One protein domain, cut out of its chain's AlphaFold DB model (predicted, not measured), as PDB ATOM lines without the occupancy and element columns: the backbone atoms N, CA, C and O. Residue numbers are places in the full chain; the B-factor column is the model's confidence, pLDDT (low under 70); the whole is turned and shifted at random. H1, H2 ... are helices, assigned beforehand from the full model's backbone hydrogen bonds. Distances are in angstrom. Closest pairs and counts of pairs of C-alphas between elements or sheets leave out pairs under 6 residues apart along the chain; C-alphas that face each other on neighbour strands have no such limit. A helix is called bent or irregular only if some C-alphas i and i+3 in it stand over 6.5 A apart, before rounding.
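What this domain is: This is residues 14 to 72 of the 119 residues of the protein "C2H2-type domain-containing protein" of Colletotrichum orchidophilum (UniProt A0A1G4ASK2). What shape does the domain have? H2 and the short H3 make a corner at one end of an elongated shape, H1 makes the opposite end, and the long loop of residues 35 to 49 lies between H1 and H2. Residues 18 to 24 run out to the far end, and H1 folds back beside them. What is it made of, and how large is it? The printed part has 59 residues with three named helices, in the order H1, H2, H3, and no named strand; its class is all helix, though under half of the residues, 27 of 59, are in named elements. It is only just loose, close to compact, with a radius of gyration of the C-alphas of 12.7 A, and its C-alphas span 39 by 20 by 18 A.

Where its parts are: Where is the longest helix? H2 is residues 50 to 60, from C-alpha 50 at (34.512, 39.106, 6.022) to C-alpha 60 at (42.664, 31.178, -4.023), 15.2 A. Which helix follows it? H3 is residues 62 to 67, 8.7 A from first to last C-alpha, and ends with C-alpha 67 at (50.904, 28.608, 6.574). Which helix comes before it? H1 is residues 25 to 34, 15.1 A long, and begins with C-alpha 25 at (33.206, 60.149, 8.197).

How they stand to each other: How do H2 and H3 stand to each other? They are close but not clearly touching, with 2 pairs of C-alphas within 8 A; the closest C-alphas are those of Trp 58 and Ala 65, 6.2 A apart. Their lines are about perpendicular, at 79 degrees. Where does H1 stand? H1 is apart from H2 and apart from H3. What do the backbone N and O atoms show? In H2 and H3 every O i to N i+4 pair is within hydrogen-bond range, and in H1 5 of 6 are. No helix is bent or irregular.

The domain as a whole: How far does the printed part reach? The two C-alphas farthest apart are those of Ser 23 and Arg 63, at 39.3 A, while those of His 14 and Ser 72, the first and last printed, are 20.2 A apart. Is it cut, and which links are long? The printed part has no cut; the link from H1 to H2, 15 residues, is long, and its C-alphas lie 4 to 13 A from the mean of the C-alphas. The link from H2 to H3, 1 residue, is tight. Where is the model's confidence low? The mean pLDDT of the printed part is 87.0, and no printed residue is under 70.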
ATOM      1  N   HIS A  14      34.236  48.322  14.435       80.31
ATOM      2  CA  HIS A  14      33.792  47.104  15.134       80.31
ATOM      3  C   HIS A  14      34.430  45.827  14.566       80.31
ATOM      4  O   HIS A  14      33.977  44.717  14.858       80.31
ATOM      5  N   TRP A  15      35.446  45.967  13.714       74.00
ATOM      6  CA  TRP A  15      36.165  44.827  13.164       74.00
ATOM      7  C   TRP A  15      37.018  44.158  14.239       74.00
ATOM      8  O   TRP A  15      37.578  44.829  15.108       74.00
ATOM      9  N   LYS A  16      37.113  42.826  14.194       75.38
ATOM     10  CA  LYS A  16      37.799  42.053  15.230       75.38
ATOM     11  C   LYS A  16      39.256  42.512  15.355       75.38
ATOM     12  O   LYS A  16      39.964  42.582  14.354       75.38
ATOM     13  N   ASP A  17      39.668  42.817  16.584       77.06
ATOM     14  CA  ASP A  17      41.018  43.269  16.945       77.06
ATOM     15  C   ASP A  17      41.433  44.630  16.326       77.06
ATOM     16  O   ASP A  17      42.591  45.032  16.421       77.06
ATOM     17  N   CYS A  18      40.491  45.385  15.740       83.06
ATOM     18  CA  CYS A  18      40.732  46.719  15.190       83.06
ATOM     19  C   CYS A  18      40.373  47.817  16.204       83.06
ATOM     20  O   CYS A  18      39.218  47.942  16.602       83.06
ATOM     21  N   GLN A  19      41.348  48.649  16.581       84.94
ATOM     22  CA  GLN A  19      41.165  49.746  17.549       84.94
ATOM     23  C   GLN A  19      40.987  51.125  16.892       84.94
ATOM     24  O   GLN A  19      41.052  52.150  17.565       84.94
ATOM     25  N   PHE A  20      40.780  51.174  15.573       87.31
ATOM     26  CA  PHE A  20      40.655  52.440  14.856       87.31
ATOM     27  C   PHE A  20      39.377  53.185  15.255       87.31
ATOM     28  O   PHE A  20      38.275  52.629  15.216       87.31
ATOM     29  N   SER A  21      39.519  54.464  15.586       88.19
ATOM     30  CA  SER A  21      38.407  55.377  15.806       88.19
ATOM     31  C   SER A  21      38.727  56.747  15.223       88.19
ATOM     32  O   SER A  21      39.877  57.176  15.177       88.19
ATOM     33  N   THR A  22      37.701  57.428  14.725       89.12
ATOM     34  CA  THR A  22      37.836  58.754  14.116       89.12
ATOM     35  C   THR A  22      36.555  59.553  14.308       89.12
ATOM     36  O   THR A  22      35.459  58.996  14.381       89.12
ATOM     37  N   SER A  23      36.671  60.873  14.392       85.12
ATOM     38  CA  SER A  23      35.531  61.792  14.366       85.12
ATOM     39  C   SER A  23      35.072  62.127  12.937       85.12
ATOM     40  O   SER A  23      33.957  62.619  12.774       85.12
ATOM     41  N   ASN A  24      35.882  61.834  11.907       86.38
ATOM     42  CA  ASN A  24      35.590  62.134  10.500       86.38
ATOM     43  C   ASN A  24      35.001  60.919   9.748       86.38
ATOM     44  O   ASN A  24      35.557  59.820   9.763       86.38
ATOM     45  N   SER A  25      33.888  61.140   9.038       82.75
ATOM     46  CA  SER A  25      33.206  60.149   8.197       82.75
ATOM     47  C   SER A  25      34.078  59.614   7.060       82.75
ATOM     48  O   SER A  25      34.110  58.406   6.854       82.75
ATOM     49  N   GLU A  26      34.787  60.491   6.350       83.69
ATOM     50  CA  GLU A  26      35.561  60.134   5.152       83.69
ATOM     51  C   GLU A  26      36.712  59.186   5.509       83.69
ATOM     52  O   GLU A  26      36.803  58.075   4.992       83.69
ATOM     53  N   THR A  27      37.482  59.540   6.542       86.75
ATOM     54  CA  THR A  27      38.564  58.687   7.067       86.75
ATOM     55  C   THR A  27      38.071  57.332   7.592       86.75
ATOM     56  O   THR A  27      38.801  56.344   7.555       86.75
ATOM     57  N   TYR A  28      36.827  57.256   8.088       86.00
ATOM     58  CA  TYR A  28      36.235  55.988   8.515       86.00
ATOM     59  C   TYR A  28      35.921  55.102   7.307       86.00
ATOM     60  O   TYR A  28      36.185  53.904   7.346       86.00
ATOM     61  N   GLU A  29      35.380  55.668   6.228       84.50
ATOM     62  CA  GLU A  29      35.077  54.921   5.005       84.50
ATOM     63  C   GLU A  29      36.344  54.387   4.331       84.50
ATOM     64  O   GLU A  29      36.394  53.198   4.007       84.50
ATOM     65  N   GLU A  30      37.390  55.210   4.225       85.62
ATOM     66  CA  GLU A  30      38.707  54.781   3.741       85.62
ATOM     67  C   GLU A  30      39.289  53.654   4.604       85.62
ATOM     68  O   GLU A  30      39.754  52.637   4.084       85.62
ATOM     69  N   HIS A  31      39.196  53.776   5.933       87.00
ATOM     70  CA  HIS A  31      39.610  52.719   6.853       87.00
ATOM     71  C   HIS A  31      38.849  51.406   6.607       87.00
ATOM     72  O   HIS A  31      39.451  50.330   6.590       87.00
ATOM     73  N   MET A  32      37.537  51.465   6.366       82.69
ATOM     74  CA  MET A  32      36.730  50.271   6.099       82.69
ATOM     75  C   MET A  32      37.143  49.546   4.810       82.69
ATOM     76  O   MET A  32      36.908  48.342   4.711       82.69
ATOM     77  N   LEU A  33      37.795  50.214   3.848       82.12
ATOM     78  CA  LEU A  33      38.345  49.559   2.652       82.12
ATOM     79  C   LEU A  33      39.489  48.592   2.984       82.12
ATOM     80  O   LEU A  33      39.670  47.596   2.283       82.12
ATOM     81  N   LEU A  34      40.245  48.827   4.064       80.94
ATOM     82  CA  LEU A  34      41.278  47.890   4.527       80.94
ATOM     83  C   LEU A  34      40.661  46.548   4.926       80.94
ATOM     84  O   LEU A  34      41.185  45.497   4.568       80.94
ATOM     85  N   HIS A  35      39.497  46.585   5.573       82.44
ATOM     86  CA  HIS A  35      38.755  45.387   5.978       82.44
ATOM     87  C   HIS A  35      38.007  44.707   4.833       82.44
ATOM     88  O   HIS A  35      37.509  43.598   5.001       82.44
ATOM     89  N   ARG A  36      37.904  45.356   3.670       86.69
ATOM     90  CA  ARG A  36      37.277  44.796   2.463       86.69
ATOM     91  C   ARG A  36      38.274  44.098   1.549       86.69
ATOM     92  O   ARG A  36      37.856  43.320   0.694       86.69
ATOM     93  N   ARG A  37      39.572  44.349   1.713       90.06
ATOM     94  CA  ARG A  37      40.622  43.766   0.877       90.06
ATOM     95  C   ARG A  37      41.100  42.421   1.400       90.06
ATOM     96  O   ARG A  37      41.032  42.112   2.589       90.06
ATOM     97  N   CYS A  38      41.595  41.602   0.480       90.62
ATOM     98  CA  CYS A  38      42.282  40.373   0.829       90.62
ATOM     99  C   CYS A  38      43.537  40.687   1.669       90.62
ATOM    100  O   CYS A  38      44.350  41.508   1.254       90.62
ATOM    101  N   PRO A  39      43.745  40.010   2.811       88.56
ATOM    102  CA  PRO A  39      44.907  40.237   3.674       88.56
ATOM    103  C   PRO A  39      46.219  39.660   3.123       88.56
ATOM    104  O   PRO A  39      47.267  39.823   3.745       88.56
ATOM    105  N   LYS A  40      46.187  38.933   1.999       88.19
ATOM    106  CA  LYS A  40      47.403  38.406   1.381       88.19
ATOM    107  C   LYS A  40      48.090  39.510   0.578       88.19
ATOM    108  O   LYS A  40      47.495  40.052  -0.350       88.19
ATOM    109  N   ASP A  41      49.364  39.744   0.879       88.88
ATOM    110  CA  ASP A  41      50.214  40.652   0.112       88.88
ATOM    111  C   ASP A  41      50.208  40.314  -1.393       88.88
ATOM    112  O   ASP A  41      50.195  39.142  -1.798       88.88
ATOM    113  N   GLY A  42      50.126  41.356  -2.222       88.00
ATOM    114  CA  GLY A  42      49.987  41.239  -3.674       88.00
ATOM    115  C   GLY A  42      48.610  40.777  -4.176       88.00
ATOM    116  O   GLY A  42      48.452  40.547  -5.375       88.00
ATOM    117  N   CYS A  43      47.598  40.626  -3.311       91.81
ATOM    118  CA  CYS A  43      46.223  40.349  -3.734       91.81
ATOM    119  C   CYS A  43      45.338  41.602  -3.657       91.81
ATOM    120  O   CYS A  43      45.108  42.147  -2.583       91.81
ATOM    121  N   LEU A  44      44.762  42.000  -4.793       88.81
ATOM    122  CA  LEU A  44      43.881  43.172  -4.902       88.81
ATOM    123  C   LEU A  44      42.384  42.817  -4.859       88.81
ATOM    124  O   LEU A  44      41.549  43.603  -5.282       88.81
ATOM    125  N   SER A  45      42.020  41.614  -4.405       90.56
ATOM    126  CA  SER A  45      40.607  41.215  -4.353       90.56
ATOM    127  C   SER A  45      39.858  41.934  -3.228       90.56
ATOM    128  O   SER A  45      40.313  41.939  -2.084       90.56
ATOM    129  N   GLU A  46      38.686  42.475  -3.558       89.69
ATOM    130  CA  GLU A  46      37.815  43.241  -2.663       89.69
ATOM    131  C   GLU A  46      36.469  42.543  -2.432       89.69
ATOM    132  O   GLU A  46      35.913  41.895  -3.322       89.69
ATOM    133  N   PHE A  47      35.926  42.688  -1.226       89.50
ATOM    134  CA  PHE A  47      34.718  42.002  -0.782       89.50
ATOM    135  C   PHE A  47      33.864  42.892   0.116       89.50
ATOM    136  O   PHE A  47      34.351  43.792   0.790       89.50
ATOM    137  N   LYS A  48      32.561  42.605   0.161       85.12
ATOM    138  CA  LYS A  48      31.610  43.336   1.014       85.12
ATOM    139  C   LYS A  48      31.555  42.795   2.444       85.12
ATOM    140  O   LYS A  48      31.196  43.535   3.354       85.12
ATOM    141  N   GLU A  49      31.889  41.517   2.641       82.88
ATOM    142  CA  GLU A  49      31.760  40.820   3.923       82.88
ATOM    143  C   GLU A  49      33.004  39.977   4.249       82.88
ATOM    144  O   GLU A  49      33.570  39.315   3.377       82.88
ATOM    145  N   GLU A  50      33.370  39.900   5.534       83.19
ATOM    146  CA  GLU A  50      34.512  39.106   6.022       83.19
ATOM    147  C   GLU A  50      34.427  37.630   5.599       83.19
ATOM    148  O   GLU A  50      35.410  37.021   5.176       83.19
ATOM    149  N   LYS A  51      33.224  37.045   5.657       83.62
ATOM    150  CA  LYS A  51      32.982  35.644   5.272       83.62
ATOM    151  C   LYS A  51      33.362  35.363   3.813       83.62
ATOM    152  O   LYS A  51      33.710  34.228   3.477       83.62
ATOM    153  N   ASP A  52      33.265  36.371   2.947       88.38
ATOM    154  CA  ASP A  52      33.607  36.255   1.534       88.38
ATOM    155  C   ASP A  52      35.116  36.379   1.328       88.38
ATOM    156  O   ASP A  52      35.673  35.586   0.569       88.38
ATOM    157  N   ILE A  53      35.790  37.242   2.100       90.25
ATOM    158  CA  ILE A  53      37.260  37.307   2.169       90.25
ATOM    159  C   ILE A  53      37.817  35.961   2.622       90.25
ATOM    160  O   ILE A  53      38.688  35.391   1.970       90.25
ATOM    161  N   GLN A  54      37.275  35.394   3.705       88.75
ATOM    162  CA  GLN A  54      37.719  34.093   4.203       88.75
ATOM    163  C   GLN A  54      37.514  32.989   3.154       88.75
ATOM    164  O   GLN A  54      38.401  32.161   2.943       88.75
ATOM    165  N   ARG A  55      36.380  32.990   2.440       88.62
ATOM    166  CA  ARG A  55      36.139  32.043   1.340       88.62
ATOM    167  C   ARG A  55      37.145  32.220   0.205       88.62
ATOM    168  O   ARG A  55      37.669  31.226  -0.292       88.62
ATOM    169  N   HIS A  56      37.412  33.460  -0.197       92.31
ATOM    170  CA  HIS A  56      38.403  33.779  -1.217       92.31
ATOM    171  C   HIS A  56      39.794  33.290  -0.808       92.31
ATOM    172  O   HIS A  56      40.430  32.564  -1.566       92.31
ATOM    173  N   VAL A  57      40.230  33.599   0.413       92.00
ATOM    174  CA  VAL A  57      41.530  33.180   0.948       92.00
ATOM    175  C   VAL A  57      41.675  31.657   0.901       92.00
ATOM    176  O   VAL A  57      42.672  31.148   0.393       92.00
ATOM    177  N   TRP A  58      40.671  30.906   1.358       90.50
ATOM    178  CA  TRP A  58      40.747  29.442   1.376       90.50
ATOM    179  C   TRP A  58      40.663  28.791  -0.011       90.50
ATOM    180  O   TRP A  58      41.205  27.698  -0.188       90.50
ATOM    181  N   LYS A  59      40.044  29.460  -0.993       90.62
ATOM    182  CA  LYS A  59      39.945  28.987  -2.381       90.62
ATOM    183  C   LYS A  59      41.183  29.346  -3.213       90.62
ATOM    184  O   LYS A  59      41.735  28.485  -3.889       90.62
ATOM    185  N   THR A  60      41.627  30.598  -3.149       92.75
ATOM    186  CA  THR A  60      42.664  31.178  -4.023       92.75
ATOM    187  C   THR A  60      44.045  31.176  -3.371       92.75
ATOM    188  O   THR A  60      45.074  31.099  -4.041       92.75
ATOM    189  N   HIS A  61      44.106  31.247  -2.045       93.56
ATOM    190  CA  HIS A  61      45.344  31.376  -1.277       93.56
ATOM    191  C   HIS A  61      45.509  30.242  -0.271       93.56
ATOM    192  O   HIS A  61      46.092  30.425   0.791       93.56
ATOM    193  N   ARG A  62      45.040  29.040  -0.625       90.31
ATOM    194  CA  ARG A  62      44.993  27.876   0.268       90.31
ATOM    195  C   ARG A  62      46.321  27.589   0.977       90.31
ATOM    196  O   ARG A  62      46.317  27.375   2.183       90.31
ATOM    197  N   ARG A  63      47.453  27.593   0.256       92.88
ATOM    198  CA  ARG A  63      48.785  27.344   0.853       92.88
ATOM    199  C   ARG A  63      49.171  28.425   1.865       92.88
ATOM    200  O   ARG A  63      49.611  28.100   2.960       92.88
ATOM    201  N   TRP A  64      48.952  29.690   1.510       94.31
ATOM    202  CA  TRP A  64      49.196  30.824   2.400       94.31
ATOM    203  C   TRP A  64      48.295  30.753   3.637       94.31
ATOM    204  O   TRP A  64      48.801  30.822   4.748       94.31
ATOM    205  N   ALA A  65      46.998  30.489   3.452       91.81
ATOM    206  CA  ALA A  65      46.021  30.343   4.530       91.81
ATOM    207  C   ALA A  65      46.399  29.235   5.526       91.81
ATOM    208  O   ALA A  65      46.251  29.412   6.734       91.81
ATOM    209  N   PHE A  66      46.915  28.103   5.035       90.06
ATOM    210  CA  PHE A  66      47.452  27.047   5.896       90.06
ATOM    211  C   PHE A  66      48.697  27.505   6.659       90.06
ATOM    212  O   PHE A  66      48.773  27.291   7.866       90.06
ATOM    213  N   SER A  67      49.647  28.148   5.974       93.31
ATOM    214  CA  SER A  67      50.904  28.608   6.574       93.31
ATOM    215  C   SER A  67      50.684  29.651   7.670       93.31
ATOM    216  O   SER A  67      51.337  29.599   8.706       93.31
ATOM    217  N   THR A  68      49.755  30.584   7.462       90.50
ATOM    218  CA  THR A  68      49.449  31.664   8.411       90.50
ATOM    219  C   THR A  68      48.391  31.276   9.441       90.50
ATOM    220  O   THR A  68      48.014  32.103  10.268       90.50
ATOM    221  N   LYS A  69      47.899  30.026   9.406       88.44
ATOM    222  CA  LYS A  69      46.782  29.541  10.238       88.44
ATOM    223  C   LYS A  69      45.565  30.473  10.163       88.44
ATOM    224  O   LYS A  69      44.886  30.716  11.160       88.44
ATOM    225  N   TYR A  70      45.295  30.992   8.966       87.12
ATOM    226  CA  TYR A  70      44.212  31.934   8.726       87.12
ATOM    227  C   TYR A  70      42.855  31.326   9.131       87.12
ATOM    228  O   TYR A  70      42.629  30.137   8.878       87.12
ATOM    229  N   PRO A  71      41.923  32.094   9.731       83.88
ATOM    230  CA  PRO A  71      40.644  31.566  10.196       83.88
ATOM    231  C   PRO A  71      39.901  30.785   9.109       83.88
ATOM    232  O   PRO A  71      39.702  31.263   7.989       83.88
ATOM    233  N   SER A  72      39.501  29.552   9.431       79.56
ATOM    234  CA  SER A  72      38.803  28.683   8.486       79.56
ATOM    235  C   SER A  72      37.287  28.820   8.582       79.56
ATOM    236  O   SER A  72      36.708  28.805   9.667       79.56
TER     237      SER A  72